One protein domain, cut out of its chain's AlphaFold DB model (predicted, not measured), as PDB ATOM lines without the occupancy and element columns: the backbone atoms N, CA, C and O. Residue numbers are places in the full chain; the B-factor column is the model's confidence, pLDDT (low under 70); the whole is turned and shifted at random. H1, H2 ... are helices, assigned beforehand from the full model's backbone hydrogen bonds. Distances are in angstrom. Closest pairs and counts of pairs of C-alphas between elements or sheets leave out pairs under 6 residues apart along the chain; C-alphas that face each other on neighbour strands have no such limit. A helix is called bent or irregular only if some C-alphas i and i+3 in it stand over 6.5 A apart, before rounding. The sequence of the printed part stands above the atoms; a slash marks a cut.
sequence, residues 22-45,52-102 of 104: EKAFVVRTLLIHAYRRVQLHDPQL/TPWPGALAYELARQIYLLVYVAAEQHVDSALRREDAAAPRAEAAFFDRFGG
ATOM      1  N   GLU A  22     217.764 147.554 148.562       97.62
ATOM      2  CA  GLU A  22     219.044 146.838 148.574       97.62
ATOM      3  C   GLU A  22     219.868 147.085 147.300       97.62
ATOM      4  O   GLU A  22     221.044 147.440 147.378       97.62
ATOM      5  N   LYS A  23     219.255 146.971 146.113       97.50
ATOM      6  CA  LYS A  23     219.947 147.251 144.845       97.50
ATOM      7  C   LYS A  23     220.384 148.715 144.766       97.50
ATOM      8  O   LYS A  23     221.505 148.993 144.348       97.50
ATOM      9  N   ALA A  24     219.540 149.645 145.209       97.94
ATOM     10  CA  ALA A  24     219.876 151.063 145.286       97.94
ATOM     11  C   ALA A  24     221.070 151.320 146.225       97.94
ATOM     12  O   ALA A  24     221.967 152.090 145.881       97.94
ATOM     13  N   PHE A  25     221.134 150.632 147.371       98.25
ATOM     14  CA  PHE A  25     222.276 150.688 148.285       98.25
ATOM     15  C   PHE A  25     223.578 150.198 147.634       98.25
ATOM     16  O   PHE A  25     224.608 150.874 147.740       98.25
ATOM     17  N   VAL A  26     223.534 149.077 146.906       98.25
ATOM     18  CA  VAL A  26     224.694 148.558 146.162       98.25
ATOM     19  C   VAL A  26     225.143 149.551 145.088       98.25
ATOM     20  O   VAL A  26     226.322 149.908 145.044       98.25
ATOM     21  N   VAL A  27     224.216 150.059 144.269       98.00
ATOM     22  CA  VAL A  27     224.520 151.046 143.217       98.00
ATOM     23  C   VAL A  27     225.155 152.296 143.814       98.00
ATOM     24  O   VAL A  27     226.212 152.724 143.353       98.00
ATOM     25  N   ARG A  28     224.569 152.855 144.878       97.88
ATOM     26  CA  ARG A  28     225.118 154.031 145.562       97.88
ATOM     27  C   ARG A  28     226.530 153.784 146.087       97.88
ATOM     28  O   ARG A  28     227.386 154.657 145.981       97.88
ATOM     29  N   THR A  29     226.783 152.603 146.642       98.06
ATOM     30  CA  THR A  29     228.102 152.228 147.166       98.06
ATOM     31  C   THR A  29     229.138 152.189 146.043       98.06
ATOM     32  O   THR A  29     230.167 152.864 146.126       98.06
ATOM     33  N   LEU A  30     228.840 151.482 144.950       98.25
ATOM     34  CA  LEU A  30     229.719 151.398 143.779       98.25
ATOM     35  C   LEU A  30     229.963 152.769 143.142       98.25
ATOM     36  O   LEU A  30     231.102 153.096 142.810       98.25
ATOM     37  N   LEU A  31     228.918 153.590 143.035       97.88
ATOM     38  CA  LEU A  31     228.992 154.958 142.536       97.88
ATOM     39  C   LEU A  31     229.981 155.806 143.342       97.88
ATOM     40  O   LEU A  31     230.880 156.415 142.767       97.88
ATOM     41  N   ILE A  32     229.849 155.825 144.673       96.19
ATOM     42  CA  ILE A  32     230.736 156.603 145.547       96.19
ATOM     43  C   ILE A  32     232.176 156.086 145.464       96.19
ATOM     44  O   ILE A  32     233.109 156.891 145.435       96.19
ATOM     45  N   HIS A  33     232.386 154.769 145.380       96.56
ATOM     46  CA  HIS A  33     233.723 154.207 145.188       96.56
ATOM     47  C   HIS A  33     234.345 154.614 143.848       96.56
ATOM     48  O   HIS A  33     235.503 155.032 143.819       96.56
ATOM     49  N   ALA A  34     233.591 154.528 142.751       94.31
ATOM     50  CA  ALA A  34     234.059 154.938 141.432       94.31
ATOM     51  C   ALA A  34     234.373 156.440 141.395       94.31
ATOM     52  O   ALA A  34     235.453 156.831 140.955       94.31
ATOM     53  N   TYR A  35     233.482 157.275 141.937       93.69
ATOM     54  CA  TYR A  35     233.664 158.723 141.962       93.69
ATOM     55  C   TYR A  35     234.870 159.146 142.814       93.69
ATOM     56  O   TYR A  35     235.684 159.951 142.370       93.69
ATOM     57  N   ARG A  36     235.075 158.540 143.994       92.75
ATOM     58  CA  ARG A  36     236.271 158.798 144.821       92.75
ATOM     59  C   ARG A  36     237.568 158.476 144.085       92.75
ATOM     60  O   ARG A  36     238.528 159.224 144.216       92.75
ATOM     61  N   ARG A  37     237.606 157.393 143.300       91.00
ATOM     62  CA  ARG A  37     238.790 157.052 142.492       91.00
ATOM     63  C   ARG A  37     239.087 158.117 141.442       91.00
ATOM     64  O   ARG A  37     240.248 158.448 141.261       91.00
ATOM     65  N   VAL A  38     238.061 158.670 140.794       87.50
ATOM     66  CA  VAL A  38     238.232 159.785 139.849       87.50
ATOM     67  C   VAL A  38     238.765 161.027 140.566       87.50
ATOM     68  O   VAL A  38     239.753 161.596 140.116       87.50
ATOM     69  N   GLN A  39     238.184 161.393 141.715       86.94
ATOM     70  CA  GLN A  39     238.616 162.564 142.490       86.94
ATOM     71  C   GLN A  39     240.068 162.472 142.978       86.94
ATOM     72  O   GLN A  39     240.743 163.490 143.061       86.94
ATOM     73  N   LEU A  40     240.576 161.271 143.280       89.44
ATOM     74  CA  LEU A  40     241.985 161.080 143.652       89.44
ATOM     75  C   LEU A  40     242.964 161.410 142.518       89.44
ATOM     76  O   LEU A  40     244.144 161.637 142.780       89.44
ATOM     77  N   HIS A  41     242.493 161.418 141.273       85.06
ATOM     78  CA  HIS A  41     243.275 161.801 140.104       85.06
ATOM     79  C   HIS A  41     243.016 163.249 139.664       85.06
ATOM     80  O   HIS A  41     243.575 163.669 138.652       85.06
ATOM     81  N   ASP A  42     242.195 164.013 140.395       85.81
ATOM     82  CA  ASP A  42     241.947 165.422 140.101       85.81
ATOM     83  C   ASP A  42     243.133 166.291 140.552       85.81
ATOM     84  O   ASP A  42     243.454 166.305 141.743       85.81
ATOM     85  N   PRO A  43     243.805 167.014 139.632       87.50
ATOM     86  CA  PRO A  43     244.959 167.836 139.970       87.50
ATOM     87  C   PRO A  43     244.574 169.138 140.695       87.50
ATOM     88  O   PRO A  43     245.471 169.884 141.082       87.50
ATOM     89  N   GLN A  44     243.276 169.430 140.866       85.31
ATOM     90  CA  GLN A  44     242.732 170.621 141.534       85.31
ATOM     91  C   GLN A  44     243.307 171.943 141.004       85.31
ATOM     92  O   GLN A  44     243.449 172.926 141.735       85.31
ATOM     93  N   LEU A  45     243.653 171.967 139.717       87.44
ATOM     94  CA  LEU A  45     244.143 173.163 139.050       87.44
ATOM     95  C   LEU A  45     242.974 174.090 138.684       87.44
ATOM     96  O   LEU A  45     241.868 173.609 138.422       87.44
ATOM     97  N   THR A  52     242.760 169.682 128.043       80.94
ATOM     98  CA  THR A  52     241.487 169.632 127.303       80.94
ATOM     99  C   THR A  52     241.402 168.353 126.453       80.94
ATOM    100  O   THR A  52     242.283 168.153 125.614       80.94
ATOM    101  N   PRO A  53     240.356 167.508 126.605       76.31
ATOM    102  CA  PRO A  53     239.238 167.632 127.548       76.31
ATOM    103  C   PRO A  53     239.569 167.099 128.957       76.31
ATOM    104  O   PRO A  53     240.146 166.020 129.094       76.31
ATOM    105  N   TRP A  54     239.120 167.803 130.005       81.31
ATOM    106  CA  TRP A  54     239.164 167.311 131.388       81.31
ATOM    107  C   TRP A  54     237.795 166.750 131.796       81.31
ATOM    108  O   TRP A  54     236.799 167.474 131.721       81.31
ATOM    109  N   PRO A  55     237.694 165.490 132.252       82.62
ATOM    110  CA  PRO A  55     236.402 164.850 132.494       82.62
ATOM    111  C   PRO A  55     235.740 165.243 133.825       82.62
ATOM    112  O   PRO A  55     234.611 164.825 134.061       82.62
ATOM    113  N   GLY A  56     236.403 166.018 134.696       84.25
ATOM    114  CA  GLY A  56     235.965 166.248 136.082       84.25
ATOM    115  C   GLY A  56     234.521 166.742 136.220       84.25
ATOM    116  O   GLY A  56     233.732 166.143 136.950       84.25
ATOM    117  N   ALA A  57     234.135 167.773 135.461       84.25
ATOM    118  CA  ALA A  57     232.773 168.314 135.501       84.25
ATOM    119  C   ALA A  57     231.722 167.302 135.009       84.25
ATOM    120  O   ALA A  57     230.654 167.167 135.605       84.25
ATOM    121  N   LEU A  58     232.045 166.549 133.952       88.69
ATOM    122  CA  LEU A  58     231.157 165.526 133.399       88.69
ATOM    123  C   LEU A  58     230.979 164.356 134.380       88.69
ATOM    124  O   LEU A  58     229.872 163.859 134.568       88.69
ATOM    125  N   ALA A  59     232.071 163.943 135.029       91.06
ATOM    126  CA  ALA A  59     232.068 162.893 136.040       91.06
ATOM    127  C   ALA A  59     231.258 163.299 137.278       91.06
ATOM    128  O   ALA A  59     230.493 162.482 137.787       91.06
ATOM    129  N   TYR A  60     231.385 164.552 137.736       91.94
ATOM    130  CA  TYR A  60     230.564 165.090 138.823       91.94
ATOM    131  C   TYR A  60     229.076 165.056 138.473       91.94
ATOM    132  O   TYR A  60     228.277 164.539 139.251       91.94
ATOM    133  N   GLU A  61     228.698 165.564 137.297       93.44
ATOM    134  CA  GLU A  61     227.289 165.654 136.912       93.44
ATOM    135  C   GLU A  61     226.658 164.270 136.729       93.44
ATOM    136  O   GLU A  61     225.567 164.019 137.243       93.44
ATOM    137  N   LEU A  62     227.371 163.329 136.103       95.00
ATOM    138  CA  LEU A  62     226.916 161.943 136.005       95.00
ATOM    139  C   LEU A  62     226.766 161.303 137.391       95.00
ATOM    140  O   LEU A  62     225.765 160.638 137.667       95.00
ATOM    141  N   ALA A  63     227.740 161.517 138.282       96.06
ATOM    142  CA  ALA A  63     227.683 160.968 139.628       96.06
ATOM    143  C   ALA A  63     226.488 161.522 140.413       96.06
ATOM    144  O   ALA A  63     225.762 160.758 141.046       96.06
ATOM    145  N   ARG A  64     226.236 162.830 140.310       96.31
ATOM    146  CA  ARG A  64     225.079 163.490 140.918       96.31
ATOM    147  C   ARG A  64     223.762 162.916 140.406       96.31
ATOM    148  O   ARG A  64     222.898 162.588 141.215       96.31
ATOM    149  N   GLN A  65     223.607 162.772 139.090       96.56
ATOM    150  CA  GLN A  65     222.383 162.245 138.481       96.56
ATOM    151  C   GLN A  65     222.068 160.834 138.977       96.56
ATOM    152  O   GLN A  65     220.956 160.576 139.435       96.56
ATOM    153  N   ILE A  66     223.056 159.935 138.969       96.19
ATOM    154  CA  ILE A  66     222.866 158.568 139.469       96.19
ATOM    155  C   ILE A  66     222.574 158.589 140.973       96.19
ATOM    156  O   ILE A  66     221.681 157.876 141.427       96.19
ATOM    157  N   TYR A  67     223.281 159.415 141.754       97.44
ATOM    158  CA  TYR A  67     223.062 159.513 143.197       97.44
ATOM    159  C   TYR A  67     221.626 159.945 143.521       97.44
ATOM    160  O   TYR A  67     220.981 159.312 144.356       97.44
ATOM    161  N   LEU A  68     221.104 160.963 142.830       96.19
ATOM    162  CA  LEU A  68     219.733 161.451 143.013       96.19
ATOM    163  C   LEU A  68     218.674 160.382 142.717       96.19
ATOM    164  O   LEU A  68     217.656 160.333 143.399       96.19
ATOM    165  N   LEU A  69     218.931 159.489 141.761       95.56
ATOM    166  CA  LEU A  69     218.015 158.391 141.441       95.56
ATOM    167  C   LEU A  69     217.965 157.309 142.527       95.56
ATOM    168  O   LEU A  69     216.953 156.625 142.661       95.56
ATOM    169  N   VAL A  70     219.045 157.123 143.295       96.75
ATOM    170  CA  VAL A  70     219.170 155.976 144.214       96.75
ATOM    171  C   VAL A  70     219.157 156.345 145.693       96.75
ATOM    172  O   VAL A  70     218.962 155.456 146.521       96.75
ATOM    173  N   TYR A  71     219.377 157.613 146.062       97.06
ATOM    174  CA  TYR A  71     219.675 157.962 147.454       97.06
ATOM    175  C   TYR A  71     218.543 157.609 148.423       97.06
ATOM    176  O   TYR A  71     218.836 157.059 149.482       97.06
ATOM    177  N   VAL A  72     217.281 157.861 148.058       96.31
ATOM    178  CA  VAL A  72     216.121 157.602 148.927       96.31
ATOM    179  C   VAL A  72     215.990 156.110 149.222       96.31
ATOM    180  O   VAL A  72     215.946 155.705 150.381       96.31
ATOM    181  N   ALA A  73     215.972 155.277 148.180       97.00
ATOM    182  CA  ALA A  73     215.844 153.830 148.324       97.00
ATOM    183  C   ALA A  73     217.064 153.225 149.044       97.00
ATOM    184  O   ALA A  73     216.920 152.346 149.892       97.00
ATOM    185  N   ALA A  74     218.266 153.737 148.775       97.62
ATOM    186  CA  ALA A  74     219.468 153.316 149.480       97.62
ATOM    187  C   ALA A  74     219.429 153.671 150.978       97.62
ATOM    188  O   ALA A  74     219.828 152.848 151.802       97.62
ATOM    189  N   GLU A  75     218.937 154.859 151.349       96.62
ATOM    190  CA  GLU A  75     218.759 155.238 152.759       96.62
ATOM    191  C   GLU A  75     217.707 154.378 153.456       96.62
ATOM    192  O   GLU A  75     217.937 153.956 154.580       96.62
ATOM    193  N   GLN A  76     216.605 154.020 152.788       96.75
ATOM    194  CA  GLN A  76     215.616 153.095 153.357       96.75
ATOM    195  C   GLN A  76     216.235 151.740 153.730       96.75
ATOM    196  O   GLN A  76     215.884 151.159 154.759       96.75
ATOM    197  N   HIS A  77     217.162 151.230 152.911       97.75
ATOM    198  CA  HIS A  77     217.884 149.997 153.225       97.75
ATOM    199  C   HIS A  77     218.789 150.160 154.450       97.75
ATOM    200  O   HIS A  77     218.777 149.296 155.326       97.75
ATOM    201  N   VAL A  78     219.537 151.266 154.531       96.94
ATOM    202  CA  VAL A  78     220.408 151.573 155.678       96.94
ATOM    203  C   VAL A  78     219.584 151.725 156.955       96.94
ATOM    204  O   VAL A  78     219.863 151.037 157.933       96.94
ATOM    205  N   ASP A  79     218.528 152.537 156.929       96.56
ATOM    206  CA  ASP A  79     217.625 152.748 158.063       96.56
ATOM    207  C   ASP A  79     217.008 151.429 158.540       96.56
ATOM    208  O   ASP A  79     216.972 151.156 159.738       96.56
ATOM    209  N   SER A  80     216.541 150.587 157.612       96.56
ATOM    210  CA  SER A  80     215.994 149.266 157.937       96.56
ATOM    211  C   SER A  80     217.048 148.367 158.581       96.56
ATOM    212  O   SER A  80     216.792 147.771 159.626       96.56
ATOM    213  N   ALA A  81     218.251 148.294 158.003       96.75
ATOM    214  CA  ALA A  81     219.333 147.476 158.533       96.75
ATOM    215  C   ALA A  81     219.761 147.916 159.938       96.75
ATOM    216  O   ALA A  81     219.878 147.068 160.817       96.75
ATOM    217  N   LEU A  82     219.921 149.223 160.164       96.81
ATOM    218  CA  LEU A  82     220.279 149.772 161.471       96.81
ATOM    219  C   LEU A  82     219.173 149.537 162.506       96.81
ATOM    220  O   LEU A  82     219.470 149.108 163.615       96.81
ATOM    221  N   ARG A  83     217.898 149.737 162.140       96.12
ATOM    222  CA  ARG A  83     216.764 149.559 163.067       96.12
ATOM    223  C   ARG A  83     216.503 148.121 163.487       96.12
ATOM    224  O   ARG A  83     215.918 147.910 164.546       96.12
ATOM    225  N   ARG A  84     216.900 147.142 162.671       96.19
ATOM    226  CA  ARG A  84     216.854 145.728 163.075       96.19
ATOM    227  C   ARG A  84     217.812 145.431 164.227       96.19
ATOM    228  O   ARG A  84     217.469 144.615 165.072       96.19
ATOM    229  N   GLU A  85     218.979 146.071 164.239       96.25
ATOM    230  CA  GLU A  85     219.997 145.893 165.282       96.25
ATOM    231  C   GLU A  85     219.722 146.791 166.499       96.25
ATOM    232  O   GLU A  85     219.871 146.360 167.640       96.25
ATOM    233  N   ASP A  86     219.273 148.028 166.262       97.12
ATOM    234  CA  ASP A  86     218.918 149.002 167.293       97.12
ATOM    235  C   ASP A  86     217.698 149.835 166.874       97.12
ATOM    236  O   ASP A  86     217.772 150.716 166.014       97.12
ATOM    237  N   ALA A  87     216.563 149.620 167.541       94.56
ATOM    238  CA  ALA A  87     215.331 150.358 167.274       94.56
ATOM    239  C   ALA A  87     215.484 151.888 167.436       94.56
ATOM    240  O   ALA A  87     214.763 152.646 166.774       94.56
ATOM    241  N   ALA A  88     216.420 152.342 168.279       95.94
ATOM    242  CA  ALA A  88     216.707 153.749 168.536       95.94
ATOM    243  C   ALA A  88     217.756 154.350 167.583       95.94
ATOM    244  O   ALA A  88     218.098 155.525 167.738       95.94
ATOM    245  N   ALA A  89     218.224 153.595 166.581       95.38
ATOM    246  CA  ALA A  89     219.211 154.074 165.624       95.38
ATOM    247  C   ALA A  89     218.803 155.438 165.020       95.38
ATOM    248  O   ALA A  89     217.644 155.620 164.586       95.38
ATOM    249  N   PRO A  90     219.736 156.412 164.997       92.19
ATOM    250  CA  PRO A  90     219.469 157.735 164.461       92.19
ATOM    251  C   PRO A  90     219.217 157.661 162.953       92.19
ATOM    252  O   PRO A  90     219.672 156.747 162.269       92.19
ATOM    253  N   ARG A  91     218.473 158.640 162.435       90.38
ATOM    254  CA  ARG A  91     218.369 158.864 160.986       90.38
ATOM    255  C   ARG A  91     219.629 159.549 160.459       90.38
ATOM    256  O   ARG A  91     220.462 160.009 161.239       90.38
ATOM    257  N   ALA A  92     219.714 159.665 159.137       92.25
ATOM    258  CA  ALA A  92     220.724 160.467 158.465       92.25
ATOM    259  C   ALA A  92     220.851 161.878 159.069       92.25
ATOM    260  O   ALA A  92     219.859 162.580 159.288       92.25
ATOM    261  N   GLU A  93     222.092 162.285 159.323       94.44
ATOM    262  CA  GLU A  93     222.439 163.621 159.805       94.44
ATOM    263  C   GLU A  93     222.173 164.694 158.739       94.44
ATOM    264  O   GLU A  93     222.159 164.403 157.545       94.44
ATOM    265  N   ALA A  94     222.049 165.962 159.148       93.69
ATOM    266  CA  ALA A  94     221.784 167.076 158.230       93.69
ATOM    267  C   ALA A  94     222.795 167.160 157.066       93.69
ATOM    268  O   ALA A  94     222.394 167.332 155.918       93.69
ATOM    269  N   ALA A  95     224.083 166.919 157.339       93.50
ATOM    270  CA  ALA A  95     225.150 166.938 156.335       93.50
ATOM    271  C   ALA A  95     224.971 165.897 155.209       93.50
ATOM    272  O   ALA A  95     225.594 165.998 154.151       93.50
ATOM    273  N   PHE A  96     224.130 164.874 155.405       94.75
ATOM    274  CA  PHE A  96     223.759 163.948 154.336       94.75
ATOM    275  C   PHE A  96     223.059 164.674 153.180       94.75
ATOM    276  O   PHE A  96     223.325 164.361 152.017       94.75
ATOM    277  N   PHE A  97     222.205 165.647 153.497       95.25
ATOM    278  CA  PHE A  97     221.391 166.370 152.524       95.25
ATOM    279  C   PHE A  97     222.179 167.432 151.754       95.25
ATOM    280  O   PHE A  97     221.720 167.861 150.705       95.25
ATOM    281  N   ASP A  98     223.394 167.776 152.185       96.00
ATOM    282  CA  ASP A  98     224.280 168.702 151.463       96.00
ATOM    283  C   ASP A  98     225.038 168.027 150.301       96.00
ATOM    284  O   ASP A  98     225.737 168.677 149.514       96.00
ATOM    285  N   ARG A  99     224.937 166.697 150.169       94.56
ATOM    286  CA  ARG A  99     225.677 165.935 149.154       94.56
ATOM    287  C   ARG A  99     225.281 166.350 147.740       94.56
ATOM    288  O   ARG A  99     224.113 166.554 147.437       94.56
ATOM    289  N   PHE A 100     226.289 166.427 146.870       93.75
ATOM    290  CA  PHE A 100     226.154 166.837 145.468       93.75
ATOM    291  C   PHE A 100     225.426 168.180 145.256       93.75
ATOM    292  O   PHE A 100     224.755 168.375 144.240       93.75
ATOM    293  N   GLY A 101     225.596 169.122 146.188       90.94
ATOM    294  CA  GLY A 101     225.005 170.460 146.100       90.94
ATOM    295  C   GLY A 101     223.565 170.546 146.609       90.94
ATOM    296  O   GLY A 101     222.914 171.558 146.366       90.94
ATOM    297  N   GLY A 102     223.079 169.510 147.301       94.00
ATOM    298  CA  GLY A 102     221.741 169.467 147.879       94.00
ATOM    299  C   GLY A 102     220.925 168.278 147.375       94.00
ATOM    300  O   GLY A 102     220.808 168.054 146.168       94.00
TER     301      GLY A 102
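AT A GLANCE: This is residues 22 to 45 and 52 to 102 of the 104 residues of the protein "Phenylacetic acid degradation operon negative regulatory protein PaaX" of Duganella levis (UniProt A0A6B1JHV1). Two long helices make a loose rod: H1 lies side by side with H2a, the first arm of the bent helix H2, and the second arm, H2b, turns off past the beginning of H1. From the far end of H2b, residues 86 to 102, with no named element, fold back toward H2a. The printed part has 75 residues with two named helices, H1 then H2, and no named strand; the class is all helix. It is loose, with a radius of gyration of the C-alphas of 14.8 A, and spans 51 by 24 by 19 A.

IN THESE COORDINATES: Find C-alpha 22 at (219.044, 146.838, 148.574); from there H1, residues 22 to 39, runs 25.8 A. Past the cut, look for H2, residues 56 to 85, assigned as one helix by its hydrogen bonds but bent, with C-alphas 69 and 72 7.8 A apart. Arm H2a, residues 56 to 69, measures 20.3 A; arm H2b, residues 72 to 85, measures 20.5 A and ends at (219.997, 145.893, 165.282).

HOW THE PARTS SIT: Look first at H1 and H2a, which touch, closest at the C-alphas of Arg 28 and Tyr 67, 6.3 A apart, opposite ways at a shallow tilt of 12 degrees. H2a and H2b stand at a steep tilt of 61 degrees. With residues 22 to 28 alone, H1 touches residues 73 to 78 of H2b; the closest C-alphas, of Phe 25 and Ala 74, are 4.0 A apart. Those two run opposite ways at a steep tilt of 68 degrees, only just short of about perpendicular. In H1 and H2a every O i to N i+4 pair is within hydrogen-bond range; in H2b 9 of 10 are.

THE WHOLE: The C-alphas farthest apart, of Thr 52 and Ala 87, stand 51.5 A from each other. The link from H1 to H2 crosses the cut: residues 46 to 51 are not printed, and C-alphas 45 and 52 are 12.6 A apart. The mean pLDDT of the printed part is 93.5, and no printed residue is under 70.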